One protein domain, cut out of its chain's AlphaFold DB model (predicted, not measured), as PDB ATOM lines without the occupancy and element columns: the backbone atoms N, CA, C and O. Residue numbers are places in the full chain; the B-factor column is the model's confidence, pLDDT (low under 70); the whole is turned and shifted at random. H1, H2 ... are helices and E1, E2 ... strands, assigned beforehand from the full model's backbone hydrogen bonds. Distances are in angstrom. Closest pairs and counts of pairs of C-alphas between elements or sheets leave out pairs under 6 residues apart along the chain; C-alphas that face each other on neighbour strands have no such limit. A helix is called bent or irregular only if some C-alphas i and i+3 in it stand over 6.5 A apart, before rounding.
ATOM      1  N   GLU A 214     -70.585 -35.479 -35.379       76.50
ATOM      2  CA  GLU A 214     -71.302 -34.518 -36.229       76.50
ATOM      3  C   GLU A 214     -70.330 -33.870 -37.221       76.50
ATOM      4  O   GLU A 214     -70.590 -33.818 -38.418       76.50
ATOM      5  N   ALA A 215     -69.152 -33.477 -36.737       75.94
ATOM      6  CA  ALA A 215     -68.115 -32.874 -37.557       75.94
ATOM      7  C   ALA A 215     -67.585 -33.837 -38.632       75.94
ATOM      8  O   ALA A 215     -67.387 -33.450 -39.780       75.94
ATOM      9  N   THR A 216     -67.387 -35.111 -38.276       77.75
ATOM     10  CA  THR A 216     -66.958 -36.137 -39.236       77.75
ATOM     11  C   THR A 216     -68.048 -36.400 -40.272       77.75
ATOM     12  O   THR A 216     -67.758 -36.440 -41.462       77.75
ATOM     13  N   GLN A 217     -69.307 -36.543 -39.851       77.56
ATOM     14  CA  GLN A 217     -70.435 -36.737 -40.767       77.56
ATOM     15  C   GLN A 217     -70.575 -35.564 -41.744       77.56
ATOM     16  O   GLN A 217     -70.802 -35.791 -42.931       77.56
ATOM     17  N   ALA A 218     -70.377 -34.335 -41.268       74.69
ATOM     18  CA  ALA A 218     -70.356 -33.135 -42.092       74.69
ATOM     19  C   ALA A 218     -69.230 -33.142 -43.138       74.69
ATOM     20  O   ALA A 218     -69.506 -32.923 -44.312       74.69
ATOM     21  N   LEU A 219     -67.988 -33.454 -42.743       74.38
ATOM     22  CA  LEU A 219     -66.846 -33.546 -43.672       74.38
ATOM     23  C   LEU A 219     -67.082 -34.568 -44.798       74.38
ATOM     24  O   LEU A 219     -66.599 -34.399 -45.919       74.38
ATOM     25  N   PHE A 220     -67.826 -35.635 -44.504       72.38
ATOM     26  CA  PHE A 220     -68.174 -36.675 -45.471       72.38
ATOM     27  C   PHE A 220     -69.401 -36.357 -46.323       72.38
ATOM     28  O   PHE A 220     -69.528 -36.895 -47.422       72.38
ATOM     29  N   ALA A 221     -70.285 -35.476 -45.856       66.12
ATOM     30  CA  ALA A 221     -71.432 -35.025 -46.633       66.12
ATOM     31  C   ALA A 221     -71.033 -34.142 -47.837       66.12
ATOM     32  O   ALA A 221     -71.849 -33.957 -48.736       66.12
ATOM     33  N   GLY A 222     -69.783 -33.658 -47.905       61.31
ATOM     34  CA  GLY A 222     -69.238 -32.898 -49.040       61.31
ATOM     35  C   GLY A 222     -69.649 -31.420 -49.049       61.31
ATOM     36  O   GLY A 222     -69.961 -30.860 -48.002       61.31
ATOM     37  N   GLU A 223     -69.688 -30.797 -50.240       49.72
ATOM     38  CA  GLU A 223     -69.990 -29.361 -50.472       49.72
ATOM     39  C   GLU A 223     -71.352 -28.884 -49.916       49.72
ATOM     40  O   GLU A 223     -71.671 -27.697 -49.960       49.72
ATOM     41  N   HIS A 224     -72.171 -29.801 -49.399       51.34
ATOM     42  CA  HIS A 224     -73.506 -29.542 -48.862       51.34
ATOM     43  C   HIS A 224     -73.500 -29.037 -47.415       51.34
ATOM     44  O   HIS A 224     -74.532 -28.579 -46.927       51.34
ATOM     45  N   VAL A 225     -72.361 -29.105 -46.722       53.53
ATOM     46  CA  VAL A 225     -72.202 -28.554 -45.373       53.53
ATOM     47  C   VAL A 225     -71.170 -27.438 -45.418       53.53
ATOM     48  O   VAL A 225     -70.101 -27.588 -46.000       53.53
ATOM     49  N   ASN A 226     -71.490 -26.298 -44.807       53.91
ATOM     50  CA  ASN A 226     -70.591 -25.150 -44.789       53.91
ATOM     51  C   ASN A 226     -69.324 -25.483 -43.977       53.91
ATOM     52  O   ASN A 226     -69.338 -25.430 -42.746       53.91
ATOM     53  N   GLU A 227     -68.237 -25.840 -44.669       50.91
ATOM     54  CA  GLU A 227     -66.972 -26.252 -44.051       50.91
ATOM     55  C   GLU A 227     -66.367 -25.168 -43.146       50.91
ATOM     56  O   GLU A 227     -65.704 -25.500 -42.163       50.91
ATOM     57  N   ALA A 228     -66.650 -23.885 -43.409       48.19
ATOM     58  CA  ALA A 228     -66.201 -22.780 -42.560       48.19
ATOM     59  C   ALA A 228     -66.792 -22.866 -41.137       48.19
ATOM     60  O   ALA A 228     -66.121 -22.529 -40.161       48.19
ATOM     61  N   LEU A 229     -68.005 -23.419 -40.990       50.88
ATOM     62  CA  LEU A 229     -68.652 -23.616 -39.686       50.88
ATOM     63  C   LEU A 229     -68.035 -24.759 -38.867       50.88
ATOM     64  O   LEU A 229     -68.322 -24.862 -37.676       50.88
ATOM     65  N   LEU A 230     -67.236 -25.651 -39.466       54.28
ATOM     66  CA  LEU A 230     -66.695 -26.822 -38.762       54.28
ATOM     67  C   LEU A 230     -65.555 -26.469 -37.808       54.28
ATOM     68  O   LEU A 230     -65.327 -27.187 -36.836       54.28
ATOM     69  N   LEU A 231     -64.829 -25.390 -38.085       51.62
ATOM     70  CA  LEU A 231     -63.543 -25.123 -37.448       51.62
ATOM     71  C   LEU A 231     -63.459 -23.760 -36.754       51.62
ATOM     72  O   LEU A 231     -62.381 -23.414 -36.279       51.62
ATOM     73  N   HIS A 232     -64.565 -23.006 -36.663       50.53
ATOM     74  CA  HIS A 232     -64.567 -21.634 -36.119       50.53
ATOM     75  C   HIS A 232     -63.494 -20.740 -36.761       50.53
ATOM     76  O   HIS A 232     -62.891 -19.900 -36.096       50.53
ATOM     77  N   GLY A 233     -63.190 -20.987 -38.037       44.06
ATOM     78  CA  GLY A 233     -62.269 -20.177 -38.819       44.06
ATOM     79  C   GLY A 233     -63.050 -19.200 -39.685       44.06
ATOM     80  O   GLY A 233     -64.163 -19.508 -40.115       44.06
ATOM     81  N   ASP A 234     -62.441 -18.054 -39.983       35.88
ATOM     82  CA  ASP A 234     -62.880 -17.198 -41.085       35.88
ATOM     83  C   ASP A 234     -62.959 -18.017 -42.392       35.88
ATOM     84  O   ASP A 234     -62.499 -19.162 -42.465       35.88
ATOM     85  N   ALA A 235     -63.480 -17.425 -43.468       37.16
ATOM     86  CA  ALA A 235     -63.588 -18.068 -44.786       37.16
ATOM     87  C   ALA A 235     -62.271 -18.703 -45.316       37.16
ATOM     88  O   ALA A 235     -62.309 -19.510 -46.244       37.16
ATOM     89  N   ASP A 236     -61.122 -18.375 -44.712       37.09
ATOM     90  CA  ASP A 236     -59.788 -18.904 -45.007       37.09
ATOM     91  C   ASP A 236     -59.394 -20.203 -44.256       37.09
ATOM     92  O   ASP A 236     -58.324 -20.755 -44.542       37.09
ATOM     93  N   GLY A 237     -60.227 -20.716 -43.337       52.53
ATOM     94  CA  GLY A 237     -59.960 -21.918 -42.526       52.53
ATOM     95  C   GLY A 237     -59.062 -21.672 -41.302       52.53
ATOM     96  O   GLY A 237     -58.652 -20.543 -41.026       52.53
ATOM     97  N   LEU A 238     -58.735 -22.724 -40.532       69.00
ATOM     98  CA  LEU A 238     -57.814 -22.578 -39.394       69.00
ATOM     99  C   LEU A 238     -56.376 -22.350 -39.885       69.00
ATOM    100  O   LEU A 238     -55.910 -23.099 -40.750       69.00
ATOM    101  N   PRO A 239     -55.614 -21.413 -39.285       78.62
ATOM    102  CA  PRO A 239     -54.226 -21.156 -39.674       78.62
ATOM    103  C   PRO A 239     -53.352 -22.419 -39.715       78.62
ATOM    104  O   PRO A 239     -52.601 -22.620 -40.667       78.62
ATOM    105  N   ALA A 240     -53.501 -23.302 -38.721       83.81
ATOM    106  CA  ALA A 240     -52.754 -24.557 -38.626       83.81
ATOM    107  C   ALA A 240     -53.100 -25.540 -39.752       83.81
ATOM    108  O   ALA A 240     -52.225 -26.197 -40.310       83.81
ATOM    109  N   GLU A 241     -54.382 -25.634 -40.103       86.56
ATOM    110  CA  GLU A 241     -54.862 -26.509 -41.167       86.56
ATOM    111  C   GLU A 241     -54.301 -26.064 -42.522       86.56
ATOM    112  O   GLU A 241     -53.687 -26.856 -43.235       86.56
ATOM    113  N   LYS A 242     -54.441 -24.767 -42.833       86.75
ATOM    114  CA  LYS A 242     -53.913 -24.152 -44.056       86.75
ATOM    115  C   LYS A 242     -52.404 -24.341 -44.163       86.75
ATOM    116  O   LYS A 242     -51.915 -24.764 -45.209       86.75
ATOM    117  N   PHE A 243     -51.684 -24.105 -43.066       91.62
ATOM    118  CA  PHE A 243     -50.245 -24.328 -42.996       91.62
ATOM    119  C   PHE A 243     -49.873 -25.777 -43.328       91.62
ATOM    120  O   PHE A 243     -49.014 -26.006 -44.174       91.62
ATOM    121  N   VAL A 244     -50.540 -26.764 -42.719       94.25
ATOM    122  CA  VAL A 244     -50.250 -28.184 -42.973       94.25
ATOM    123  C   VAL A 244     -50.597 -28.588 -44.406       94.25
ATOM    124  O   VAL A 244     -49.821 -29.301 -45.044       94.25
ATOM    125  N   VAL A 245     -51.718 -28.112 -44.953       93.69
ATOM    126  CA  VAL A 245     -52.091 -28.358 -46.355       93.69
ATOM    127  C   VAL A 245     -51.037 -27.787 -47.307       93.69
ATOM    128  O   VAL A 245     -50.644 -28.450 -48.272       93.69
ATOM    129  N   ASP A 246     -50.539 -26.581 -47.044       94.69
ATOM    130  CA  ASP A 246     -49.494 -25.968 -47.861       94.69
ATOM    131  C   ASP A 246     -48.135 -26.662 -47.679       94.69
ATOM    132  O   ASP A 246     -47.434 -26.881 -48.668       94.69
ATOM    133  N   LEU A 247     -47.805 -27.123 -46.469       96.31
ATOM    134  CA  LEU A 247     -46.629 -27.954 -46.195       96.31
ATOM    135  C   LEU A 247     -46.662 -29.264 -47.000       96.31
ATOM    136  O   LEU A 247     -45.653 -29.668 -47.578       96.31
ATOM    137  N   ILE A 248     -47.830 -29.903 -47.109       96.69
ATOM    138  CA  ILE A 248     -48.024 -31.112 -47.923       96.69
ATOM    139  C   ILE A 248     -47.786 -30.818 -49.411       96.69
ATOM    140  O   ILE A 248     -47.090 -31.578 -50.094       96.69
ATOM    141  N   LYS A 249     -48.306 -29.695 -49.926       96.31
ATOM    142  CA  LYS A 249     -48.050 -29.267 -51.314       96.31
ATOM    143  C   LYS A 249     -46.560 -29.011 -51.557       96.31
ATOM    144  O   LYS A 249     -46.047 -29.396 -52.609       96.31
ATOM    145  N   GLN A 250     -45.868 -28.396 -50.596       95.62
ATOM    146  CA  GLN A 250     -44.427 -28.148 -50.669       95.62
ATOM    147  C   GLN A 250     -43.624 -29.452 -50.677       95.62
ATOM    148  O   GLN A 250     -42.778 -29.623 -51.553       95.62
ATOM    149  N   ALA A 251     -43.930 -30.403 -49.787       96.31
ATOM    150  CA  ALA A 251     -43.267 -31.707 -49.748       96.31
ATOM    151  C   ALA A 251     -43.374 -32.439 -51.095       96.31
ATOM    152  O   ALA A 251     -42.385 -32.960 -51.615       96.31
ATOM    153  N   LYS A 252     -44.564 -32.406 -51.707       95.88
ATOM    154  CA  LYS A 252     -44.812 -32.968 -53.039       95.88
ATOM    155  C   LYS A 252     -44.017 -32.260 -54.136       95.88
ATOM    156  O   LYS A 252     -43.473 -32.927 -55.014       95.88
ATOM    157  N   ALA A 253     -43.948 -30.929 -54.106       96.38
ATOM    158  CA  ALA A 253     -43.213 -30.143 -55.096       96.38
ATOM    159  C   ALA A 253     -41.691 -30.344 -54.996       96.38
ATOM    160  O   ALA A 253     -41.016 -30.450 -56.020       96.38
ATOM    161  N   ASN A 254     -41.170 -30.444 -53.771       95.69
ATOM    162  CA  ASN A 254     -39.738 -30.544 -53.491       95.69
ATOM    163  C   ASN A 254     -39.219 -31.986 -53.440       95.69
ATOM    164  O   ASN A 254     -38.008 -32.182 -53.374       95.69
ATOM    165  N   LYS A 255     -40.109 -32.985 -53.504       95.75
ATOM    166  CA  LYS A 255     -39.773 -34.406 -53.324       95.75
ATOM    167  C   LYS A 255     -39.122 -34.680 -51.965       95.75
ATOM    168  O   LYS A 255     -38.050 -35.275 -51.866       95.75
ATOM    169  N   GLU A 256     -39.773 -34.188 -50.916       95.31
ATOM    170  CA  GLU A 256     -39.289 -34.276 -49.539       95.31
ATOM    171  C   GLU A 256     -40.155 -35.204 -48.688       95.31
ATOM    172  O   GLU A 256     -41.336 -35.444 -48.963       95.31
ATOM    173  N   LYS A 257     -39.549 -35.720 -47.617       97.56
ATOM    174  CA  LYS A 257     -40.230 -36.505 -46.591       97.56
ATOM    175  C   LYS A 257     -40.290 -35.709 -45.300       97.56
ATOM    176  O   LYS A 257     -39.246 -35.293 -44.795       97.56
ATOM    177  N   ILE A 258     -41.500 -35.481 -44.796       98.00
ATOM    178  CA  ILE A 258     -41.749 -34.581 -43.667       98.00
ATOM    179  C   ILE A 258     -42.541 -35.293 -42.570       98.00
ATOM    180  O   ILE A 258     -43.577 -35.894 -42.842       98.00
ATOM    181  N   VAL A 259     -42.087 -35.179 -41.322       97.25
ATOM    182  CA  VAL A 259     -42.925 -35.417 -40.141       97.25
ATOM    183  C   VAL A 259     -43.306 -34.067 -39.550       97.25
ATOM    184  O   VAL A 259     -42.445 -33.315 -39.099       97.25
ATOM    185  N   CYS A 260     -44.595 -33.754 -39.574       97.12
ATOM    186  CA  CYS A 260     -45.173 -32.546 -39.011       97.12
ATOM    187  C   CYS A 260     -45.869 -32.885 -37.689       97.12
ATOM    188  O   CYS A 260     -46.822 -33.660 -37.685       97.12
ATOM    189  N   PHE A 261     -45.413 -32.326 -36.573       94.25
ATOM    190  CA  PHE A 261     -46.065 -32.470 -35.275       94.25
ATOM    191  C   PHE A 261     -46.986 -31.280 -35.034       94.25
ATOM    192  O   PHE A 261     -46.540 -30.138 -35.016       94.25
ATOM    193  N   MET A 262     -48.263 -31.557 -34.801       91.00
ATOM    194  CA  MET A 262     -49.246 -30.561 -34.389       91.00
ATOM    195  C   MET A 262     -49.598 -30.810 -32.929       91.00
ATOM    196  O   MET A 262     -50.064 -31.895 -32.585       91.00
ATOM    197  N   HIS A 263     -49.382 -29.819 -32.074       87.06
ATOM    198  CA  HIS A 263     -49.618 -29.938 -30.641       87.06
ATOM    199  C   HIS A 263     -50.861 -29.149 -30.225       87.06
ATOM    200  O   HIS A 263     -51.175 -28.111 -30.800       87.06
ATOM    201  N   GLY A 264     -51.582 -29.608 -29.205       78.12
ATOM    202  CA  GLY A 264     -52.706 -28.854 -28.659       78.12
ATOM    203  C   GLY A 264     -53.304 -29.477 -27.409       78.12
ATOM    204  O   GLY A 264     -53.220 -30.685 -27.191       78.12
ATOM    205  N   VAL A 265     -53.991 -28.667 -26.615       70.69
ATOM    206  CA  VAL A 265     -54.608 -29.125 -25.365       70.69
ATOM    207  C   VAL A 265     -55.828 -30.032 -25.619       70.69
ATOM    208  O   VAL A 265     -56.377 -30.055 -26.732       70.69
ATOM    209  N   PRO A 266     -56.286 -30.857 -24.659       66.94
ATOM    210  CA  PRO A 266     -57.534 -31.606 -24.810       66.94
ATOM    211  C   PRO A 266     -58.709 -30.680 -25.170       66.94
ATOM    212  O   PRO A 266     -59.015 -29.743 -24.445       66.94
ATOM    213  N   GLY A 267     -59.387 -30.948 -26.291       63.94
ATOM    214  CA  GLY A 267     -60.470 -30.086 -26.783       63.94
ATOM    215  C   GLY A 267     -60.052 -28.935 -27.705       63.94
ATOM    216  O   GLY A 267     -60.926 -28.223 -28.192       63.94
ATOM    217  N   SER A 268     -58.768 -28.802 -28.052       68.06
ATOM    218  CA  SER A 268     -58.299 -27.839 -29.064       68.06
ATOM    219  C   SER A 268     -58.687 -28.196 -30.511       68.06
ATOM    220  O   SER A 268     -58.256 -27.544 -31.451       68.06
ATOM    221  N   GLY A 269     -59.448 -29.280 -30.708       74.38
ATOM    222  CA  GLY A 269     -59.911 -29.772 -32.011       74.38
ATOM    223  C   GLY A 269     -58.821 -30.299 -32.953       74.38
ATOM    224  O   GLY A 269     -59.012 -30.293 -34.167       74.38
ATOM    225  N   LYS A 270     -57.716 -30.828 -32.404       83.88
ATOM    226  CA  LYS A 270     -56.656 -31.525 -33.167       83.88
ATOM    227  C   LYS A 270     -57.216 -32.585 -34.106       83.88
ATOM    228  O   LYS A 270     -56.937 -32.560 -35.295       83.88
ATOM    229  N   THR A 271     -58.032 -33.491 -33.569       84.81
ATOM    230  CA  THR A 271     -58.604 -34.613 -34.320       84.81
ATOM    231  C   THR A 271     -59.477 -34.120 -35.471       84.81
ATOM    232  O   THR A 271     -59.367 -34.626 -36.580       84.81
ATOM    233  N   LEU A 272     -60.283 -33.078 -35.242       80.94
ATOM    234  CA  LEU A 272     -61.110 -32.478 -36.288       80.94
ATOM    235  C   LEU A 272     -60.266 -31.773 -37.361       80.94
ATOM    236  O   LEU A 272     -60.509 -31.958 -38.550       80.94
ATOM    237  N   THR A 273     -59.234 -31.035 -36.949       83.62
ATOM    238  CA  THR A 273     -58.262 -30.423 -37.870       83.62
ATOM    239  C   THR A 273     -57.570 -31.497 -38.711       83.62
ATOM    240  O   THR A 273     -57.476 -31.370 -39.925       83.62
ATOM    241  N   THR A 281     -56.471 -33.290 -48.634       89.19
ATOM    242  CA  THR A 281     -55.220 -33.774 -49.239       89.19
ATOM    243  C   THR A 281     -55.264 -35.227 -49.699       89.19
ATOM    244  O   THR A 281     -54.199 -35.783 -49.971       89.19
ATOM    245  N   ASP A 282     -56.442 -35.859 -49.732       88.88
ATOM    246  CA  ASP A 282     -56.599 -37.302 -49.987       88.88
ATOM    247  C   ASP A 282     -55.675 -38.151 -49.081       88.88
ATOM    248  O   ASP A 282     -55.008 -39.108 -49.494       88.88
ATOM    249  N   GLY A 283     -55.562 -37.722 -47.822       92.50
ATOM    250  CA  GLY A 283     -54.736 -38.338 -46.794       92.50
ATOM    251  C   GLY A 283     -55.462 -39.457 -46.055       92.50
ATOM    252  O   GLY A 283     -56.683 -39.453 -45.923       92.50
ATOM    253  N   LEU A 284     -54.685 -40.401 -45.527       94.38
ATOM    254  CA  LEU A 284     -55.190 -41.471 -44.673       94.38
ATOM    255  C   LEU A 284     -55.121 -41.050 -43.202       94.38
ATOM    256  O   LEU A 284     -54.037 -40.826 -42.662       94.38
ATOM    257  N   PHE A 285     -56.267 -41.008 -42.530       94.56
ATOM    258  CA  PHE A 285     -56.365 -40.802 -41.093       94.56
ATOM    259  C   PHE A 285     -56.230 -42.136 -40.339       94.56
ATOM    260  O   PHE A 285     -56.988 -43.085 -40.565       94.56
ATOM    261  N   LEU A 286     -55.272 -42.212 -39.419       94.50
ATOM    262  CA  LEU A 286     -54.974 -43.376 -38.593       94.50
ATOM    263  C   LEU A 286     -55.200 -43.061 -37.116       94.50
ATOM    264  O   LEU A 286     -54.781 -42.020 -36.618       94.50
ATOM    265  N   SER A 287     -55.789 -44.011 -36.392       91.12
ATOM    266  CA  SER A 287     -55.869 -43.960 -34.931       91.12
ATOM    267  C   SER A 287     -55.567 -45.328 -34.321       91.12
ATOM    268  O   SER A 287     -56.008 -46.365 -34.829       91.12
ATOM    269  N   GLY A 288     -54.826 -45.338 -33.210       86.25
ATOM    270  CA  GLY A 288     -54.601 -46.535 -32.389       86.25
ATOM    271  C   GLY A 288     -55.845 -46.988 -31.609       86.25
ATOM    272  O   GLY A 288     -55.868 -48.082 -31.041       86.25
ATOM    273  N   ASN A 289     -56.902 -46.169 -31.590       85.75
ATOM    274  CA  ASN A 289     -58.160 -46.456 -30.916       85.75
ATOM    275  C   ASN A 289     -59.165 -47.105 -31.885       85.75
ATOM    276  O   ASN A 289     -60.016 -46.441 -32.476       85.75
ATOM    277  N   ALA A 290     -59.075 -48.431 -32.035       87.44
ATOM    278  CA  ALA A 290     -59.966 -49.201 -32.911       87.44
ATOM    279  C   ALA A 290     -61.472 -48.965 -32.646       87.44
ATOM    280  O   ALA A 290     -62.217 -48.798 -33.612       87.44
ATOM    281  N   PRO A 291     -61.938 -48.897 -31.379       88.69
ATOM    282  CA  PRO A 291     -63.319 -48.526 -31.069       88.69
ATOM    283  C   PRO A 291     -63.775 -47.183 -31.640       88.69
ATOM    284  O   PRO A 291     -64.867 -47.072 -32.188       88.69
ATOM    285  N   PHE A 292     -62.935 -46.158 -31.524       88.31
ATOM    286  CA  PHE A 292     -63.230 -44.834 -32.060       88.31
ATOM    287  C   PHE A 292     -63.338 -44.865 -33.588       88.31
ATOM    288  O   PHE A 292     -64.302 -44.346 -34.152       88.31
ATOM    289  N   VAL A 293     -62.412 -45.565 -34.251       90.44
ATOM    290  CA  VAL A 293     -62.455 -45.780 -35.702       90.44
ATOM    291  C   VAL A 293     -63.746 -46.484 -36.126       90.44
ATOM    292  O   VAL A 293     -64.390 -46.030 -37.070       90.44
ATOM    293  N   GLY A 336     -43.716 -56.488 -45.342       73.00
ATOM    294  CA  GLY A 336     -43.625 -56.609 -46.803       73.00
ATOM    295  C   GLY A 336     -43.208 -55.295 -47.472       73.00
ATOM    296  O   GLY A 336     -43.325 -54.232 -46.869       73.00
ATOM    297  N   ASP A 337     -42.762 -55.361 -48.727       81.19
ATOM    298  CA  ASP A 337     -42.468 -54.183 -49.561       81.19
ATOM    299  C   ASP A 337     -43.757 -53.659 -50.219       81.19
ATOM    300  O   ASP A 337     -43.969 -53.766 -51.423       81.19
ATOM    301  N   ILE A 338     -44.697 -53.225 -49.375       87.75
ATOM    302  CA  ILE A 338     -46.038 -52.786 -49.785       87.75
ATOM    303  C   ILE A 338     -46.146 -51.289 -49.512       87.75
ATOM    304  O   ILE A 338     -46.132 -50.868 -48.355       87.75
ATOM    305  N   GLU A 339     -46.257 -50.470 -50.553       87.25
ATOM    306  CA  GLU A 339     -46.425 -49.023 -50.388       87.25
ATOM    307  C   GLU A 339     -47.721 -48.675 -49.620       87.25
ATOM    308  O   GLU A 339     -48.698 -49.439 -49.651       87.25
ATOM    309  N   PRO A 340     -47.740 -47.555 -48.874       90.31
ATOM    310  CA  PRO A 340     -48.962 -47.053 -48.256       90.31
ATOM    311  C   PRO A 340     -49.979 -46.628 -49.333       90.31
ATOM    312  O   PRO A 340     -49.590 -46.251 -50.436       90.31
ATOM    313  N   PRO A 341     -51.289 -46.639 -49.029       89.00
ATOM    314  CA  PRO A 341     -52.322 -46.239 -49.984       89.00
ATOM    315  C   PRO A 341     -52.347 -44.723 -50.249       89.00
ATOM    316  O   PRO A 341     -52.934 -44.297 -51.236       89.00
ATOM    317  N   SER A 342     -51.726 -43.916 -49.381       91.94
ATOM    318  CA  SER A 342     -51.564 -42.472 -49.553       91.94
ATOM    319  C   SER A 342     -50.171 -42.046 -49.095       91.94
ATOM    320  O   SER A 342     -49.630 -42.591 -48.129       91.94
ATOM    321  N   ASN A 343     -49.602 -41.042 -49.768       95.31
ATOM    322  CA  ASN A 343     -48.342 -40.410 -49.366       95.31
ATOM    323  C   ASN A 343     -48.528 -39.461 -48.174       95.31
ATOM    324  O   ASN A 343     -47.539 -38.964 -47.641       95.31
ATOM    325  N   VAL A 344     -49.770 -39.205 -47.758       96.81
ATOM    326  CA  VAL A 344     -50.102 -38.379 -46.599       96.81
ATOM    327  C   VAL A 344     -50.799 -39.251 -45.563       96.81
ATOM    328  O   VAL A 344     -51.852 -39.828 -45.833       96.81
ATOM    329  N   VAL A 345     -50.225 -39.328 -44.365       97.12
ATOM    330  CA  VAL A 345     -50.841 -39.985 -43.210       97.12
ATOM    331  C   VAL A 345     -51.018 -38.980 -42.087       97.12
ATOM    332  O   VAL A 345     -50.084 -38.263 -41.741       97.12
ATOM    333  N   ILE A 346     -52.204 -38.959 -41.491       96.75
ATOM    334  CA  ILE A 346     -52.513 -38.194 -40.289       96.75
ATOM    335  C   ILE A 346     -52.658 -39.212 -39.164       96.75
ATOM    336  O   ILE A 346     -53.519 -40.082 -39.245       96.75
ATOM    337  N   LEU A 347     -51.822 -39.128 -38.133       95.00
ATOM    338  CA  LEU A 347     -51.880 -40.018 -36.980       95.00
ATOM    339  C   LEU A 347     -52.442 -39.283 -35.764       95.00
ATOM    340  O   LEU A 347     -51.823 -38.345 -35.259       95.00
ATOM    341  N   ASP A 348     -53.585 -39.752 -35.276       90.69
ATOM    342  CA  ASP A 348     -54.206 -39.269 -34.046       90.69
ATOM    343  C   ASP A 348     -53.553 -39.863 -32.797       90.69
ATOM    344  O   ASP A 348     -53.061 -40.993 -32.821       90.69
ATOM    345  N   ASP A 349     -53.577 -39.104 -31.699       83.62
ATOM    346  CA  ASP A 349     -52.966 -39.474 -30.415       83.62
ATOM    347  C   ASP A 349     -51.513 -39.989 -30.549       83.62
ATOM    348  O   ASP A 349     -51.095 -40.923 -29.868       83.62
ATOM    349  N   ALA A 350     -50.704 -39.350 -31.402       85.75
ATOM    350  CA  ALA A 350     -49.327 -39.765 -31.699       85.75
ATOM    351  C   ALA A 350     -48.397 -39.775 -30.465       85.75
ATOM    352  O   ALA A 350     -47.375 -40.464 -30.465       85.75
ATOM    353  N   HIS A 351     -48.781 -39.052 -29.408       76.50
ATOM    354  CA  HIS A 351     -48.167 -39.064 -28.075       76.50
ATOM    355  C   HIS A 351     -48.389 -40.370 -27.293       76.50
ATOM    356  O   HIS A 351     -47.904 -40.504 -26.182       76.50
ATOM    357  N   ARG A 352     -49.117 -41.349 -27.843       76.50
ATOM    358  CA  ARG A 352     -49.356 -42.665 -27.217       76.50
ATOM    359  C   ARG A 352     -48.633 -43.803 -27.927       76.50
ATOM    360  O   ARG A 352     -48.968 -44.972 -27.739       76.50
ATOM    361  N   ALA A 353     -47.651 -43.465 -28.760       76.38
ATOM    362  CA  ALA A 353     -46.867 -44.440 -29.503       76.38
ATOM    363  C   ALA A 353     -46.247 -45.480 -28.555       76.38
ATOM    364  O   ALA A 353     -45.652 -45.142 -27.531       76.38
ATOM    365  N   ARG A 354     -46.387 -46.765 -28.889       78.38
ATOM    366  CA  ARG A 354     -45.843 -47.860 -28.075       78.38
ATOM    367  C   ARG A 354     -44.352 -48.083 -28.294       78.38
ATOM    368  O   ARG A 354     -43.842 -47.958 -29.413       78.38
ATOM    369  N   ASP A 355     -43.690 -48.527 -27.231       72.31
ATOM    370  CA  ASP A 355     -42.302 -48.986 -27.276       72.31
ATOM    371  C   ASP A 355     -42.158 -50.356 -27.972       72.31
ATOM    372  O   ASP A 355     -43.068 -51.192 -27.963       72.31
ATOM    373  N   ARG A 356     -40.966 -50.625 -28.519       70.38
ATOM    374  CA  ARG A 356     -40.575 -51.865 -29.210       70.38
ATOM    375  C   ARG A 356     -40.781 -53.133 -28.375       70.38
ATOM    376  O   ARG A 356     -41.023 -54.198 -28.944       70.38
ATOM    377  N   HIS A 357     -40.719 -53.039 -27.044       61.41
ATOM    378  CA  HIS A 357     -40.821 -54.186 -26.131       61.41
ATOM    379  C   HIS A 357     -42.240 -54.764 -26.004       61.41
ATOM    380  O   HIS A 357     -42.401 -55.912 -25.585       61.41
ATOM    381  N   HIS A 358     -43.267 -54.010 -26.407       60.53
ATOM    382  CA  HIS A 358     -44.672 -54.395 -26.249       60.53
ATOM    383  C   HIS A 358     -45.305 -54.986 -27.518       60.53
ATOM    384  O   HIS A 358     -46.481 -55.363 -27.514       60.53
ATOM    385  N   PHE A 359     -44.539 -55.107 -28.608       64.38
ATOM    386  CA  PHE A 359     -45.043 -55.625 -29.875       64.38
ATOM    387  C   PHE A 359     -44.960 -57.157 -29.967       64.38
ATOM    388  O   PHE A 359     -43.936 -57.761 -29.627       64.38
ATOM    389  N   PRO A 360     -46.017 -57.835 -30.460       57.12
ATOM    390  CA  PRO A 360     -45.980 -59.275 -30.670       57.12
ATOM    391  C   PRO A 360     -44.879 -59.644 -31.672       57.12
ATOM    392  O   PRO A 360     -44.684 -58.970 -32.681       57.12
ATOM    393  N   LYS A 361     -44.218 -60.786 -31.441       57.75
ATOM    394  CA  LYS A 361     -43.089 -61.310 -32.244       57.75
ATOM    395  C   LYS A 361     -43.382 -61.526 -33.744       57.75
ATOM    396  O   LYS A 361     -42.490 -61.953 -34.467       57.75
ATOM    397  N   LYS A 362     -44.615 -61.277 -34.207       62.03
ATOM    398  CA  LYS A 362     -45.014 -61.339 -35.623       62.03
ATOM    399  C   LYS A 362     -44.420 -60.203 -36.467       62.03
ATOM    400  O   LYS A 362     -44.310 -60.358 -37.677       62.03
ATOM    401  N   TYR A 363     -44.021 -59.090 -35.851       62.28
ATOM    402  CA  TYR A 363     -43.390 -57.975 -36.555       62.28
ATOM    403  C   TYR A 363     -41.878 -58.236 -36.699       62.28
ATOM    404  O   TYR A 363     -41.159 -58.375 -35.713       62.28
ATOM    405  N   ILE A 364     -41.421 -58.375 -37.952       53.16
ATOM    406  CA  ILE A 364     -40.123 -58.965 -38.359       53.16
ATOM    407  C   ILE A 364     -38.903 -58.144 -37.889       53.16
ATOM    408  O   ILE A 364     -37.796 -58.674 -37.790       53.16
ATOM    409  N   ARG A 365     -39.097 -56.865 -37.551       62.44
ATOM    410  CA  ARG A 365     -38.099 -55.991 -36.924       62.44
ATOM    411  C   ARG A 365     -38.740 -55.355 -35.691       62.44
ATOM    412  O   ARG A 365     -39.831 -54.803 -35.787       62.44
ATOM    413  N   GLN A 366     -38.092 -55.457 -34.533       62.84
ATOM    414  CA  GLN A 366     -38.561 -54.782 -33.319       62.84
ATOM    415  C   GLN A 366     -38.288 -53.283 -33.465       62.84
ATOM    416  O   GLN A 366     -37.171 -52.833 -33.234       62.84
ATOM    417  N   ARG A 367     -39.300 -52.534 -33.900       74.75
ATOM    418  CA  ARG A 367     -39.308 -51.068 -33.932       74.75
ATOM    419  C   ARG A 367     -40.379 -50.543 -32.988       74.75
ATOM    420  O   ARG A 367     -41.293 -51.285 -32.622       74.75
ATOM    421  N   THR A 368     -40.261 -49.278 -32.607       84.25
ATOM    422  CA  THR A 368     -41.354 -48.564 -31.945       84.25
ATOM    423  C   THR A 368     -42.530 -48.392 -32.909       84.25
ATOM    424  O   THR A 368     -42.376 -48.543 -34.125       84.25
ATOM    425  N   GLU A 369     -43.708 -48.055 -32.386       87.44
ATOM    426  CA  GLU A 369     -44.895 -47.796 -33.211       87.44
ATOM    427  C   GLU A 369     -44.644 -46.713 -34.273       87.44
ATOM    428  O   GLU A 369     -44.950 -46.894 -35.454       87.44
ATOM    429  N   ALA A 370     -43.995 -45.623 -33.854       89.88
ATOM    430  CA  ALA A 370     -43.558 -44.536 -34.722       89.88
ATOM    431  C   ALA A 370     -42.596 -45.033 -35.813       89.88
ATOM    432  O   ALA A 370     -42.768 -44.724 -36.993       89.88
ATOM    433  N   GLY A 371     -41.619 -45.865 -35.441       91.06
ATOM    434  CA  GLY A 371     -40.650 -46.441 -36.371       91.06
ATOM    435  C   GLY A 371     -41.269 -47.392 -37.396       91.06
ATOM    436  O   GLY A 371     -40.772 -47.477 -38.522       91.06
ATOM    437  N   MET A 372     -42.356 -48.094 -37.049       90.62
ATOM    438  CA  MET A 372     -43.110 -48.907 -38.011       90.62
ATOM    439  C   MET A 372     -43.829 -48.040 -39.044       90.62
ATOM    440  O   MET A 372     -43.792 -48.353 -40.235       90.62
ATOM    441  N   LEU A 373     -44.450 -46.940 -38.608       93.25
ATOM    442  CA  LEU A 373     -45.127 -46.011 -39.510       93.25
ATOM    443  C   LEU A 373     -44.134 -45.298 -40.435       93.25
ATOM    444  O   LEU A 373     -44.354 -45.257 -41.646       93.25
ATOM    445  N   LEU A 374     -43.021 -44.807 -39.886       94.00
ATOM    446  CA  LEU A 374     -41.939 -44.196 -40.660       94.00
ATOM    447  C   LEU A 374     -41.363 -45.163 -41.700       94.00
ATOM    448  O   LEU A 374     -41.140 -44.757 -42.835       94.00
ATOM    449  N   ASP A 375     -41.186 -46.446 -41.366       92.88
ATOM    450  CA  ASP A 375     -40.714 -47.464 -42.321       92.88
ATOM    451  C   ASP A 375     -41.643 -47.605 -43.521       92.88
ATOM    452  O   ASP A 375     -41.184 -47.590 -44.662       92.88
ATOM    453  N   ILE A 376     -42.950 -47.688 -43.271       93.44
ATOM    454  CA  ILE A 376     -43.951 -47.813 -44.330       93.44
ATOM    455  C   ILE A 376     -43.974 -46.549 -45.195       93.44
ATOM    456  O   ILE A 376     -43.899 -46.634 -46.421       93.44
ATOM    457  N   MET A 377     -44.013 -45.376 -44.564       95.25
ATOM    458  CA  MET A 377     -44.072 -44.087 -45.260       95.25
ATOM    459  C   MET A 377     -42.741 -43.685 -45.908       95.25
ATOM    460  O   MET A 377     -42.698 -42.748 -46.700       95.25
ATOM    461  N   ASN A 378     -41.646 -44.394 -45.624       94.12
ATOM    462  CA  ASN A 378     -40.363 -44.184 -46.285       94.12
ATOM    463  C   ASN A 378     -40.232 -44.954 -47.611       94.12
ATOM    464  O   ASN A 378     -39.256 -44.740 -48.331       94.12
ATOM    465  N   ARG A 379     -41.185 -45.825 -47.956       92.00
ATOM    466  CA  ARG A 379     -41.151 -46.619 -49.199       92.00
ATOM    467  C   ARG A 379     -41.411 -45.799 -50.462       92.00
ATOM    468  O   ARG A 379     -40.640 -45.978 -51.405       92.00
ATOM    469  N   PRO A 380     -42.382 -44.858 -50.490       89.81
ATOM    470  CA  PRO A 380     -42.517 -43.938 -51.608       89.81
ATOM    471  C   PRO A 380     -41.189 -43.230 -51.892       89.81
ATOM    472  O   PRO A 380     -40.535 -42.688 -50.992       89.81
ATOM    473  N   THR A 381     -40.772 -43.269 -53.157       79.56
ATOM    474  CA  THR A 381     -39.455 -42.772 -53.582       79.56
ATOM    475  C   THR A 381     -39.413 -41.259 -53.775       79.56
ATOM    476  O   THR A 381     -38.343 -40.674 -53.631       79.56
ATOM    477  N   ASP A 382     -40.555 -40.623 -54.055       88.75
ATOM    478  CA  ASP A 382     -40.622 -39.182 -54.306       88.75
ATOM    479  C   ASP A 382     -40.824 -38.364 -53.022       88.75
ATOM    480  O   ASP A 382     -39.993 -37.531 -52.693       88.75
ATOM    481  N   TRP A 383     -41.933 -38.557 -52.306       96.06
ATOM    482  CA  TRP A 383     -42.308 -37.715 -51.163       96.06
ATOM    483  C   TRP A 383     -43.274 -38.448 -50.235       96.06
ATOM    484  O   TRP A 383     -44.005 -39.338 -50.675       96.06
ATOM    485  N   ALA A 384     -43.297 -38.053 -48.966       97.56
ATOM    486  CA  ALA A 384     -44.268 -38.536 -47.989       97.56
ATOM    487  C   ALA A 384     -44.419 -37.537 -46.840       97.56
ATOM    488  O   ALA A 384     -43.451 -36.893 -46.444       97.56
ATOM    489  N   VAL A 385     -45.618 -37.425 -46.277       98.25
ATOM    490  CA  VAL A 385     -45.878 -36.578 -45.112       98.25
ATOM    491  C   VAL A 385     -46.604 -37.375 -44.041       98.25
ATOM    492  O   VAL A 385     -47.629 -38.001 -44.309       98.25
ATOM    493  N   ILE A 386     -46.077 -37.333 -42.822       98.06
ATOM    494  CA  ILE A 386     -46.766 -37.793 -41.617       98.06
ATOM    495  C   ILE A 386     -47.148 -36.558 -40.810       98.06
ATOM    496  O   ILE A 386     -46.275 -35.786 -40.430       98.06
ATOM    497  N   VAL A 387     -48.432 -36.381 -40.521       97.25
ATOM    498  CA  VAL A 387     -48.934 -35.369 -39.589       97.25
ATOM    499  C   VAL A 387     -49.259 -36.066 -38.270       97.25
ATOM    500  O   VAL A 387     -50.234 -36.805 -38.180       97.25
ATOM    501  N   ALA A 388     -48.427 -35.872 -37.253       95.19
ATOM    502  CA  ALA A 388     -48.578 -36.451 -35.923       95.19
ATOM    503  C   ALA A 388     -49.342 -35.483 -35.007       95.19
ATOM    504  O   ALA A 388     -48.835 -34.415 -34.657       95.19
ATOM    505  N   LEU A 389     -50.562 -35.851 -34.608       91.62
ATOM    506  CA  LEU A 389     -51.381 -35.067 -33.684       91.62
ATOM    507  C   LEU A 389     -51.006 -35.417 -32.238       91.62
ATOM    508  O   LEU A 389     -51.209 -36.538 -31.767       91.62
ATOM    509  N   VAL A 390     -50.458 -34.444 -31.518       87.00
ATOM    510  CA  VAL A 390     -49.918 -34.584 -30.161       87.00
ATOM    511  C   VAL A 390     -50.802 -33.798 -29.195       87.00
ATOM    512  O   VAL A 390     -51.157 -32.651 -29.457       87.00
ATOM    513  N   GLY A 391     -51.200 -34.409 -28.081       77.25
ATOM    514  CA  GLY A 391     -51.903 -33.713 -27.002       77.25
ATOM    515  C   GLY A 391     -51.035 -33.575 -25.757       77.25
ATOM    516  O   GLY A 391     -50.041 -34.283 -25.653       77.25
ATOM    517  N   ASP A 392     -51.482 -32.783 -24.775       67.25
ATOM    518  CA  ASP A 392     -50.906 -32.759 -23.410       67.25
ATOM    519  C   ASP A 392     -51.163 -34.073 -22.623       67.25
ATOM    520  O   ASP A 392     -51.269 -34.081 -21.400       67.25
ATOM    521  N   GLY A 393     -51.424 -35.184 -23.315       58.44
ATOM    522  CA  GLY A 393     -51.922 -36.403 -22.699       58.44
ATOM    523  C   GLY A 393     -50.828 -37.158 -21.959       58.44
ATOM    524  O   GLY A 393     -49.876 -37.618 -22.572       58.44
ATOM    525  N   SER A 394     -51.031 -37.364 -20.661       52.78
ATOM    526  CA  SER A 394     -50.322 -38.369 -19.869       52.78
ATOM    527  C   SER A 394     -50.703 -39.791 -20.318       52.78
ATOM    528  O   SER A 394     -51.832 -40.029 -20.772       52.78
ATOM    529  N   LEU A 395     -49.785 -40.745 -20.150       56.75
ATOM    530  CA  LEU A 395     -49.964 -42.153 -20.527       56.75
ATOM    531  C   LEU A 395     -51.217 -42.753 -19.865       56.75
ATOM    532  O   LEU A 395     -51.459 -42.583 -18.667       56.75
ATOM    533  N   ILE A 396     -52.041 -43.472 -20.630       53.66
ATOM    534  CA  ILE A 396     -53.233 -44.165 -20.091       53.66
ATOM    535  C   ILE A 396     -53.032 -45.679 -19.997       53.66
ATOM    536  O   ILE A 396     -53.927 -46.419 -19.567       53.66
ATOM    537  N   ASN A 397     -51.874 -46.151 -20.451       56.44
ATOM    538  CA  ASN A 397     -51.473 -47.540 -20.434       56.44
ATOM    539  C   ASN A 397     -49.950 -47.636 -20.310       56.44
ATOM    540  O   ASN A 397     -49.225 -46.916 -20.983       56.44
ATOM    541  N   THR A 398     -49.469 -48.591 -19.522       54.72
ATOM    542  CA  THR A 398     -48.044 -48.803 -19.224       54.72
ATOM    543  C   THR A 398     -47.221 -49.307 -20.420       54.72
ATOM    544  O   THR A 398     -46.040 -49.592 -20.285       54.72
ATOM    545  N   VAL A 399     -47.842 -49.508 -21.590       55.72
ATOM    546  CA  VAL A 399     -47.165 -49.952 -22.827       55.72
ATOM    547  C   VAL A 399     -46.802 -48.800 -23.770       55.72
ATOM    548  O   VAL A 399     -46.172 -49.023 -24.808       55.72
ATOM    549  N   GLU A 400     -47.270 -47.596 -23.453       64.56
ATOM    550  CA  GLU A 400     -47.105 -46.369 -24.229       64.56
ATOM    551  C   GLU A 400     -45.775 -45.705 -23.817       64.56
ATOM    552  O   GLU A 400     -45.480 -45.618 -22.633       64.56
ATOM    553  N   ALA A 401     -44.955 -45.289 -24.787       62.72
ATOM    554  CA  ALA A 401     -43.682 -44.585 -24.563       62.72
ATOM    555  C   ALA A 401     -43.634 -43.198 -25.219       62.72
ATOM    556  O   ALA A 401     -42.602 -42.535 -25.177       62.72
ATOM    557  N   GLY A 402     -44.723 -42.805 -25.880       77.75
ATOM    558  CA  GLY A 402     -44.998 -41.450 -26.339       77.75
ATOM    559  C   GLY A 402     -43.971 -40.820 -27.274       77.75
ATOM    560  O   GLY A 402     -43.499 -41.457 -28.222       77.75
ATOM    561  N   LEU A 403     -43.664 -39.535 -27.082       83.19
ATOM    562  CA  LEU A 403     -42.718 -38.800 -27.937       83.19
ATOM    563  C   LEU A 403     -41.284 -39.371 -27.951       83.19
ATOM    564  O   LEU A 403     -40.659 -39.342 -29.019       83.19
ATOM    565  N   PRO A 404     -40.747 -39.946 -26.857       84.12
ATOM    566  CA  PRO A 404     -39.487 -40.691 -26.892       84.12
ATOM    567  C   PRO A 404     -39.407 -41.758 -27.996       84.12
ATOM    568  O   PRO A 404     -38.369 -41.890 -28.648       84.12
ATOM    569  N   ALA A 405     -40.507 -42.461 -28.285       83.31
ATOM    570  CA  ALA A 405     -40.552 -43.471 -29.345       83.31
ATOM    571  C   ALA A 405     -40.343 -42.882 -30.755       83.31
ATOM    572  O   ALA A 405     -39.761 -43.540 -31.628       83.31
ATOM    573  N   TRP A 406     -40.807 -41.644 -30.978       90.00
ATOM    574  CA  TRP A 406     -40.568 -40.874 -32.203       90.00
ATOM    575  C   TRP A 406     -39.126 -40.388 -32.286       90.00
ATOM    576  O   TRP A 406     -38.487 -40.548 -33.327       90.00
ATOM    577  N   ARG A 407     -38.610 -39.835 -31.180       88.75
ATOM    578  CA  ARG A 407     -37.226 -39.357 -31.053       88.75
ATOM    579  C   ARG A 407     -36.232 -40.453 -31.437       88.75
ATOM    580  O   ARG A 407     -35.372 -40.212 -32.280       88.75
ATOM    581  N   GLU A 408     -36.378 -41.651 -30.868       87.31
ATOM    582  CA  GLU A 408     -35.508 -42.801 -31.157       87.31
ATOM    583  C   GLU A 408     -35.513 -43.144 -32.655       87.31
ATOM    584  O   GLU A 408     -34.459 -43.210 -33.285       87.31
ATOM    585  N   SER A 409     -36.699 -43.268 -33.261       90.75
ATOM    586  CA  SER A 409     -36.824 -43.649 -34.677       90.75
ATOM    587  C   SER A 409     -36.262 -42.597 -35.636       90.75
ATOM    588  O   SER A 409     -35.627 -42.945 -36.632       90.75
ATOM    589  N   LEU A 410     -36.476 -41.310 -35.354       92.88
ATOM    590  CA  LEU A 410     -35.970 -40.215 -36.187       92.88
ATOM    591  C   LEU A 410     -34.445 -40.092 -36.107       92.88
ATOM    592  O   LEU A 410     -33.808 -39.800 -37.115       92.88
ATOM    593  N   ILE A 411     -33.852 -40.343 -34.936       90.81
ATOM    594  CA  ILE A 411     -32.398 -40.285 -34.752       90.81
ATOM    595  C   ILE A 411     -31.707 -41.500 -35.377       90.81
ATOM    596  O   ILE A 411     -30.711 -41.330 -36.081       90.81
ATOM    597  N   GLU A 412     -32.198 -42.707 -35.095       89.50
ATOM    598  CA  GLU A 412     -31.481 -43.948 -35.410       89.50
ATOM    599  C   GLU A 412     -31.789 -44.478 -36.813       89.50
ATOM    600  O   GLU A 412     -30.879 -44.889 -37.535       89.50
ATOM    601  N   ASP A 413     -33.062 -44.461 -37.212       89.88
ATOM    602  CA  ASP A 413     -33.528 -45.135 -38.426       89.88
ATOM    603  C   ASP A 413     -33.823 -44.164 -39.585       89.88
ATOM    604  O   ASP A 413     -33.680 -44.542 -40.751       89.88
ATOM    605  N   PHE A 414     -34.249 -42.928 -39.289       93.25
ATOM    606  CA  PHE A 414     -34.801 -41.993 -40.284       93.25
ATOM    607  C   PHE A 414     -34.257 -40.548 -40.220       93.25
ATOM    608  O   PHE A 414     -35.043 -39.606 -40.352       93.25
ATOM    609  N   PRO A 415     -32.931 -40.322 -40.134       93.38
ATOM    610  CA  PRO A 415     -32.370 -38.975 -39.961       93.38
ATOM    611  C   PRO A 415     -32.568 -38.044 -41.170       93.38
ATOM    612  O   PRO A 415     -32.412 -36.835 -41.052       93.38
ATOM    613  N   ALA A 416     -32.906 -38.593 -42.343       93.50
ATOM    614  CA  ALA A 416     -33.149 -37.821 -43.564       93.50
ATOM    615  C   ALA A 416     -34.539 -37.158 -43.618       93.50
ATOM    616  O   ALA A 416     -34.799 -36.373 -44.530       93.50
ATOM    617  N   TRP A 417     -35.447 -37.497 -42.700       96.31
ATOM    618  CA  TRP A 417     -36.769 -36.880 -42.646       96.31
ATOM    619  C   TRP A 417     -36.677 -35.469 -42.067       96.31
ATOM    620  O   TRP A 417     -36.067 -35.255 -41.019       96.31
ATOM    621  N   LYS A 418     -37.323 -34.509 -42.731       97.00
ATOM    622  CA  LYS A 418     -37.492 -33.156 -42.199       97.00
ATOM    623  C   LYS A 418     -38.550 -33.176 -41.098       97.00
ATOM    624  O   LYS A 418     -39.609 -33.780 -41.260       97.00
ATOM    625  N   ILE A 419     -38.275 -32.497 -39.995       96.62
ATOM    626  CA  ILE A 419     -39.169 -32.389 -38.843       96.62
ATOM    627  C   ILE A 419     -39.722 -30.967 -38.807       96.62
ATOM    628  O   ILE A 419     -38.951 -30.013 -38.845       96.62
ATOM    629  N   VAL A 420     -41.041 -30.821 -38.724       96.50
ATOM    630  CA  VAL A 420     -41.715 -29.527 -38.539       96.50
ATOM    631  C   VAL A 420     -42.572 -29.616 -37.281       96.50
ATOM    632  O   VAL A 420     -43.358 -30.550 -37.159       96.50
ATOM    633  N   ALA A 421     -42.397 -28.721 -36.313       92.56
ATOM    634  CA  ALA A 421     -43.063 -28.825 -35.009       92.56
ATOM    635  C   ALA A 421     -43.143 -27.463 -34.290       92.56
ATOM    636  O   ALA A 421     -42.329 -26.590 -34.578       92.56
ATOM    637  N   PRO A 422     -44.062 -27.256 -33.329       89.56
ATOM    638  CA  PRO A 422     -44.082 -26.032 -32.526       89.56
ATOM    639  C   PRO A 422     -42.898 -25.970 -31.552       89.56
ATOM    640  O   PRO A 422     -42.382 -27.010 -31.128       89.56
ATOM    641  N   LEU A 423     -42.487 -24.760 -31.145       84.81
ATOM    642  CA  LEU A 423     -41.320 -24.541 -30.278       84.81
ATOM    643  C   LEU A 423     -41.457 -25.282 -28.948       84.81
ATOM    644  O   LEU A 423     -40.468 -25.777 -28.417       84.81
ATOM    645  N   ARG A 424     -42.688 -25.417 -28.439       79.44
ATOM    646  CA  ARG A 424     -43.001 -26.103 -27.177       79.44
ATOM    647  C   ARG A 424     -42.518 -27.560 -27.113       79.44
ATOM    648  O   ARG A 424     -42.306 -28.064 -26.016       79.44
ATOM    649  N   LEU A 425     -42.317 -28.235 -28.250       82.00
ATOM    650  CA  LEU A 425     -41.781 -29.604 -28.274       82.00
ATOM    651  C   LEU A 425     -40.242 -29.665 -28.143       82.00
ATOM    652  O   LEU A 425     -39.679 -30.766 -28.181       82.00
ATOM    653  N   PHE A 426     -39.572 -28.516 -27.974       81.19
ATOM    654  CA  PHE A 426     -38.118 -28.381 -27.879       81.19
ATOM    655  C   PHE A 426     -37.674 -27.602 -26.627       81.19
ATOM    656  O   PHE A 426     -38.146 -26.499 -26.361       81.19
ATOM    657  N   GLY A 427     -36.659 -28.122 -25.927       64.12
ATOM    658  CA  GLY A 427     -35.942 -27.412 -24.861       64.12
ATOM    659  C   GLY A 427     -36.655 -27.328 -23.498       64.12
ATOM    660  O   GLY A 427     -37.814 -27.688 -23.323       64.12
ATOM    661  N   ARG A 428     -35.935 -26.828 -22.482       47.56
ATOM    662  CA  ARG A 428     -36.435 -26.661 -21.101       47.56
ATOM    663  C   ARG A 428     -37.176 -25.326 -20.931       47.56
ATOM    664  O   ARG A 428     -36.572 -24.346 -20.503       47.56
ATOM    665  N   GLY A 429     -38.452 -25.269 -21.311       43.84
ATOM    666  CA  GLY A 429     -39.351 -24.152 -20.982       43.84
ATOM    667  C   GLY A 429     -39.926 -24.239 -19.557       43.84
ATOM    668  O   GLY A 429     -39.851 -25.287 -18.927       43.84
ATOM    669  N   GLU A 430     -40.514 -23.141 -19.060       39.94
ATOM    670  CA  GLU A 430     -41.074 -22.983 -17.693       39.94
ATOM    671  C   GLU A 430     -42.298 -23.868 -17.376       39.94
ATOM    672  O   GLU A 430     -42.752 -23.896 -16.235       39.94
ATOM    673  N   ALA A 431     -42.826 -24.601 -18.358       40.50
ATOM    674  CA  ALA A 431     -43.882 -25.585 -18.159       40.50
ATOM    675  C   ALA A 431     -43.279 -26.988 -18.279       40.50
ATOM    676  O   ALA A 431     -42.864 -27.396 -19.363       40.50
ATOM    677  N   GLU A 432     -43.230 -27.702 -17.156       38.91
ATOM    678  CA  GLU A 432     -42.949 -29.136 -17.067       38.91
ATOM    679  C   GLU A 432     -43.949 -29.895 -17.961       38.91
ATOM    680  O   GLU A 432     -45.078 -30.176 -17.573       38.91
ATOM    681  N   LEU A 433     -43.574 -30.146 -19.217       48.16
ATOM    682  CA  LEU A 433     -44.187 -31.194 -20.021       48.16
ATOM    683  C   LEU A 433     -43.471 -32.496 -19.672       48.16
ATOM    684  O   LEU A 433     -42.249 -32.565 -19.817       48.16
ATOM    685  N   ASP A 434     -44.232 -33.520 -19.288       51.19
ATOM    686  CA  ASP A 434     -43.701 -34.862 -19.014       51.19
ATOM    687  C   ASP A 434     -43.058 -35.506 -20.262       51.19
ATOM    688  O   ASP A 434     -42.216 -36.393 -20.136       51.19
ATOM    689  N   GLU A 435     -43.372 -35.025 -21.476       59.31
ATOM    690  CA  GLU A 435     -42.789 -35.530 -22.723       59.31
ATOM    691  C   GLU A 435     -42.418 -34.419 -23.723       59.31
ATOM    692  O   GLU A 435     -43.262 -33.660 -24.198       59.31
ATOM    693  N   GLN A 436     -41.135 -34.358 -24.098       72.88
ATOM    694  CA  GLN A 436     -40.598 -33.477 -25.145       72.88
ATOM    695  C   GLN A 436     -40.100 -34.294 -26.340       72.88
ATOM    696  O   GLN A 436     -39.653 -35.435 -26.178       72.88
ATOM    697  N   LEU A 437     -40.066 -33.698 -27.537       78.44
ATOM    698  CA  LEU A 437     -39.488 -34.370 -28.702       78.44
ATOM    699  C   LEU A 437     -37.956 -34.343 -28.660       78.44
ATOM    700  O   LEU A 437     -37.349 -35.387 -28.875       78.44
ATOM    701  N   PHE A 438     -37.333 -33.206 -28.317       80.31
ATOM    702  CA  PHE A 438     -35.877 -33.100 -28.139       80.31
ATOM    703  C   PHE A 438     -35.487 -32.093 -27.045       80.31
ATOM    704  O   PHE A 438     -35.907 -30.938 -27.077       80.31
ATOM    705  N   ASP A 439     -34.584 -32.498 -26.147       75.50
ATOM    706  CA  ASP A 439     -33.924 -31.585 -25.200       75.50
ATOM    707  C   ASP A 439     -32.957 -30.625 -25.917       75.50
ATOM    708  O   ASP A 439     -32.877 -29.434 -25.614       75.50
ATOM    709  N   GLN A 440     -32.214 -31.165 -26.884       79.81
ATOM    710  CA  GLN A 440     -31.338 -30.454 -27.809       79.81
ATOM    711  C   GLN A 440     -31.486 -31.101 -29.182       79.81
ATOM    712  O   GLN A 440     -31.505 -32.328 -29.285       79.81
ATOM    713  N   ILE A 441     -31.602 -30.281 -30.228       84.62
ATOM    714  CA  ILE A 441     -31.751 -30.768 -31.602       84.62
ATOM    715  C   ILE A 441     -30.407 -31.356 -32.064       84.62
ATOM    716  O   ILE A 441     -29.413 -30.630 -32.063       84.62
ATOM    717  N   PRO A 442     -30.346 -32.641 -32.462       86.69
ATOM    718  CA  PRO A 442     -29.138 -33.231 -33.031       86.69
ATOM    719  C   PRO A 442     -28.757 -32.592 -34.374       86.69
ATOM    720  O   PRO A 442     -29.613 -32.446 -35.244       86.69
ATOM    721  N   ASP A 443     -27.464 -32.318 -34.587       87.25
ATOM    722  CA  ASP A 443     -26.932 -31.643 -35.793       87.25
ATOM    723  C   ASP A 443     -27.289 -32.335 -37.122       87.25
ATOM    724  O   ASP A 443     -27.303 -31.711 -38.180       87.25
ATOM    725  N   GLN A 444     -27.544 -33.643 -37.080       90.12
ATOM    726  CA  GLN A 444     -27.876 -34.455 -38.250       90.12
ATOM    727  C   GLN A 444     -29.340 -34.342 -38.699       90.12
ATOM    728  O   GLN A 444     -29.666 -34.838 -39.775       90.12
ATOM    729  N   LEU A 445     -30.219 -33.740 -37.888       91.75
ATOM    730  CA  LEU A 445     -31.645 -33.610 -38.189       91.75
ATOM    731  C   LEU A 445     -31.962 -32.233 -38.775       91.75
ATOM    732  O   LEU A 445     -31.454 -31.210 -38.321       91.75
ATOM    733  N   VAL A 446     -32.866 -32.202 -39.755       93.31
ATOM    734  CA  VAL A 446     -33.412 -30.954 -40.298       93.31
ATOM    735  C   VAL A 446     -34.707 -30.639 -39.562       93.31
ATOM    736  O   VAL A 446     -35.708 -31.325 -39.762       93.31
ATOM    737  N   VAL A 447     -34.687 -29.608 -38.719       93.06
ATOM    738  CA  VAL A 447     -35.836 -29.190 -37.906       93.06
ATOM    739  C   VAL A 447     -36.267 -27.774 -38.277       93.06
ATOM    740  O   VAL A 447     -35.450 -26.857 -38.303       93.06
ATOM    741  N   GLU A 448     -37.559 -27.599 -38.524       93.75
ATOM    742  CA  GLU A 448     -38.232 -26.313 -38.683       93.75
ATOM    743  C   GLU A 448     -39.238 -26.127 -37.544       93.75
ATOM    744  O   GLU A 448     -39.979 -27.048 -37.192       93.75
ATOM    745  N   GLN A 449     -39.238 -24.940 -36.942       91.19
ATOM    746  CA  GLN A 449     -40.103 -24.614 -35.815       91.19
ATOM    747  C   GLN A 449     -41.155 -23.596 -36.243       91.19
ATOM    748  O   GLN A 449     -40.787 -22.539 -36.753       91.19
ATOM    749  N   ASP A 450     -42.436 -23.892 -36.014       90.06
ATOM    750  CA  ASP A 450     -43.532 -22.962 -36.312       90.06
ATOM    751  C   ASP A 450     -44.647 -23.034 -35.255       90.06
ATOM    752  O   ASP A 450     -45.231 -24.089 -35.001       90.06
ATOM    753  N   GLU A 451     -44.953 -21.891 -34.642       88.38
ATOM    754  CA  GLU A 451     -45.973 -21.767 -33.595       88.38
ATOM    755  C   GLU A 451     -47.404 -21.937 -34.113       88.38
ATOM    756  O   GLU A 451     -48.303 -22.219 -33.324       88.38
ATOM    757  N   VAL A 452     -47.652 -21.831 -35.423       88.31
ATOM    758  CA  VAL A 452     -48.986 -22.092 -35.986       88.31
ATOM    759  C   VAL A 452     -49.442 -23.536 -35.740       88.31
ATOM    760  O   VAL A 452     -50.638 -23.815 -35.699       88.31
ATOM    761  N   LEU A 453     -48.493 -24.455 -35.527       88.00
ATOM    762  CA  LEU A 453     -48.741 -25.861 -35.202       88.00
ATOM    763  C   LEU A 453     -49.132 -26.087 -33.735       88.00
ATOM    764  O   LEU A 453     -49.466 -27.214 -33.359       88.00
ATOM    765  N   GLN A 454     -49.102 -25.041 -32.908       85.75
ATOM    766  CA  GLN A 454     -49.606 -25.046 -31.545       85.75
ATOM    767  C   GLN A 454     -51.075 -24.580 -31.546       85.75
ATOM    768  O   GLN A 454     -51.394 -23.390 -31.588       85.75
ATOM    769  N   LEU A 455     -51.997 -25.538 -31.456       77.56
ATOM    770  CA  LEU A 455     -53.435 -25.293 -31.374       77.56
ATOM    771  C   LEU A 455     -53.809 -24.746 -29.989       77.56
ATOM    772  O   LEU A 455     -54.118 -25.495 -29.059       77.56
ATOM    773  N   ASN A 456     -53.759 -23.418 -29.873       63.50
ATOM    774  CA  ASN A 456     -54.069 -22.659 -28.657       63.50
ATOM    775  C   ASN A 456     -55.553 -22.284 -28.522       63.50
ATOM    776  O   ASN A 456     -55.995 -21.914 -27.433       63.50
TER     777      ASN A 456
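AT A GLANCE: This is residues 214 to 273, 281 to 293 and 336 to 456 of the 669 residues of the protein "DUF2075 domain-containing protein" of bacterium M21 (UniProt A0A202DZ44). A twisted sheet of six parallel strands forms the core, with helices over both faces: H3 and the short H4 over one, H6 over the other, and H7 packed on H6 while only grazing the sheet. H1 and the short H2 sit away from the sheet as a small group of their own, with H1 close to H4. The printed part has 194 residues, with seven named helices and six named strands in the order H1, H2, H3, E1, H4, E2, H5, E3, H6, E4, H7, E5, E6, and the sheet's order is E2, E3, E4, E1, E5, E6. The class is mixed, helices and strands, though under half of the residues, 92, are in named elements. The whole is compact and rounded, with a radius of gyration of the C-alphas of 16.6 A and spans of 46 by 44 by 37 A.

HOW THE PARTS SIT: In the sheet, E4, residues 384 to 391, and E1, residues 257 to 264, are parallel neighbours at 17 degrees, with N 260 and O 386 within hydrogen-bond range at 2.8 A. On the other side of E4 is E3, residues 344 to 348, at 14 degrees, with N 347 and O 387 at 2.8 A. The edge strand E2, residues 284 to 287, is parallel to E3, with N 286 and O 346 at 2.8 A. Beside E1 is E5, residues 418 to 421, with N 261 and O 420 at 2.8 A. The other edge strand, E6, residues 446 to 449, is parallel to E5, with N 419 and O 446 at 2.8 A. From edge to edge the strands' lines turn by 80 degrees. H3, residues 239 to 254, is on the sheet at a height of 9.3 A, over E4 and E1; the closest C-alphas of H3 and E4 are those of Ile 248 and Val 385, 6.5 A apart. H3 runs along the strands, at 12 degrees to E4 on the local plane. H4, residues 270 to 273, is on the same face, at a height of 7.7 A. H6, residues 369 to 377, is on the opposite face, over E4 at a height of 9.9 A. E3, H6 and E4 form a strand-helix-strand unit, two parallel neighbour strands with a helix between them along the chain, and its crossover is right-handed. H7, residues 402 to 412, touches H6 at a steep tilt of 50 degrees, the same way, with the C-alphas of Gly 371 and Ser 409 closest at 5.0 A. E4, H7 and E5 form a split unit, with E1 between its strands in the sheet, and its crossover is right-handed. H1, residues 214 to 224, and H2, residues 227 to 230, only just touch, with 3 pairs of C-alphas within 8 A, the closest those of Ala 215 and Leu 230 at 6.3 A. H1 is close to H4 but not clearly touching it, with the C-alphas of Ala 215 and Leu 272 closest at 7.1 A. H5, residues 290 to 293, is not on the sheet and touches no helix. Every O i to N i+4 pair is within hydrogen-bond range in H3 and H6; in H1 it is 4 of 7 and in H7 6 of 7, while H2, H4 and H5 are too short for such a pair.

IN THESE COORDINATES: H1 begins at C-alpha 214, (-71.302, -34.518, -36.229), and is irregular, with C-alphas 220 and 223 9.0 A apart. From first to last C-alpha, E1 measures 23.1 A, E4 22.8 A, H3 22.1 A and H7 16.5 A. E4 begins at C-alpha 384, (-44.268, -38.536, -47.989), and E6 ends at C-alpha 449, (-40.103, -24.614, -35.815).

THE WHOLE: The C-alphas farthest apart, those of Ala 235 and Lys 361, are 49.5 A apart. Residues 274 to 280 and 294 to 335 are not printed, with C-alpha gaps of 12.2 A and 24.4 A. The links E3 to H6 and E5 to E6 are long. Mean pLDDT of the printed part is 79.3; 51 residues are under 70, among them 221 to 238, 357 to 366, 392 to 401 and 427 to 435.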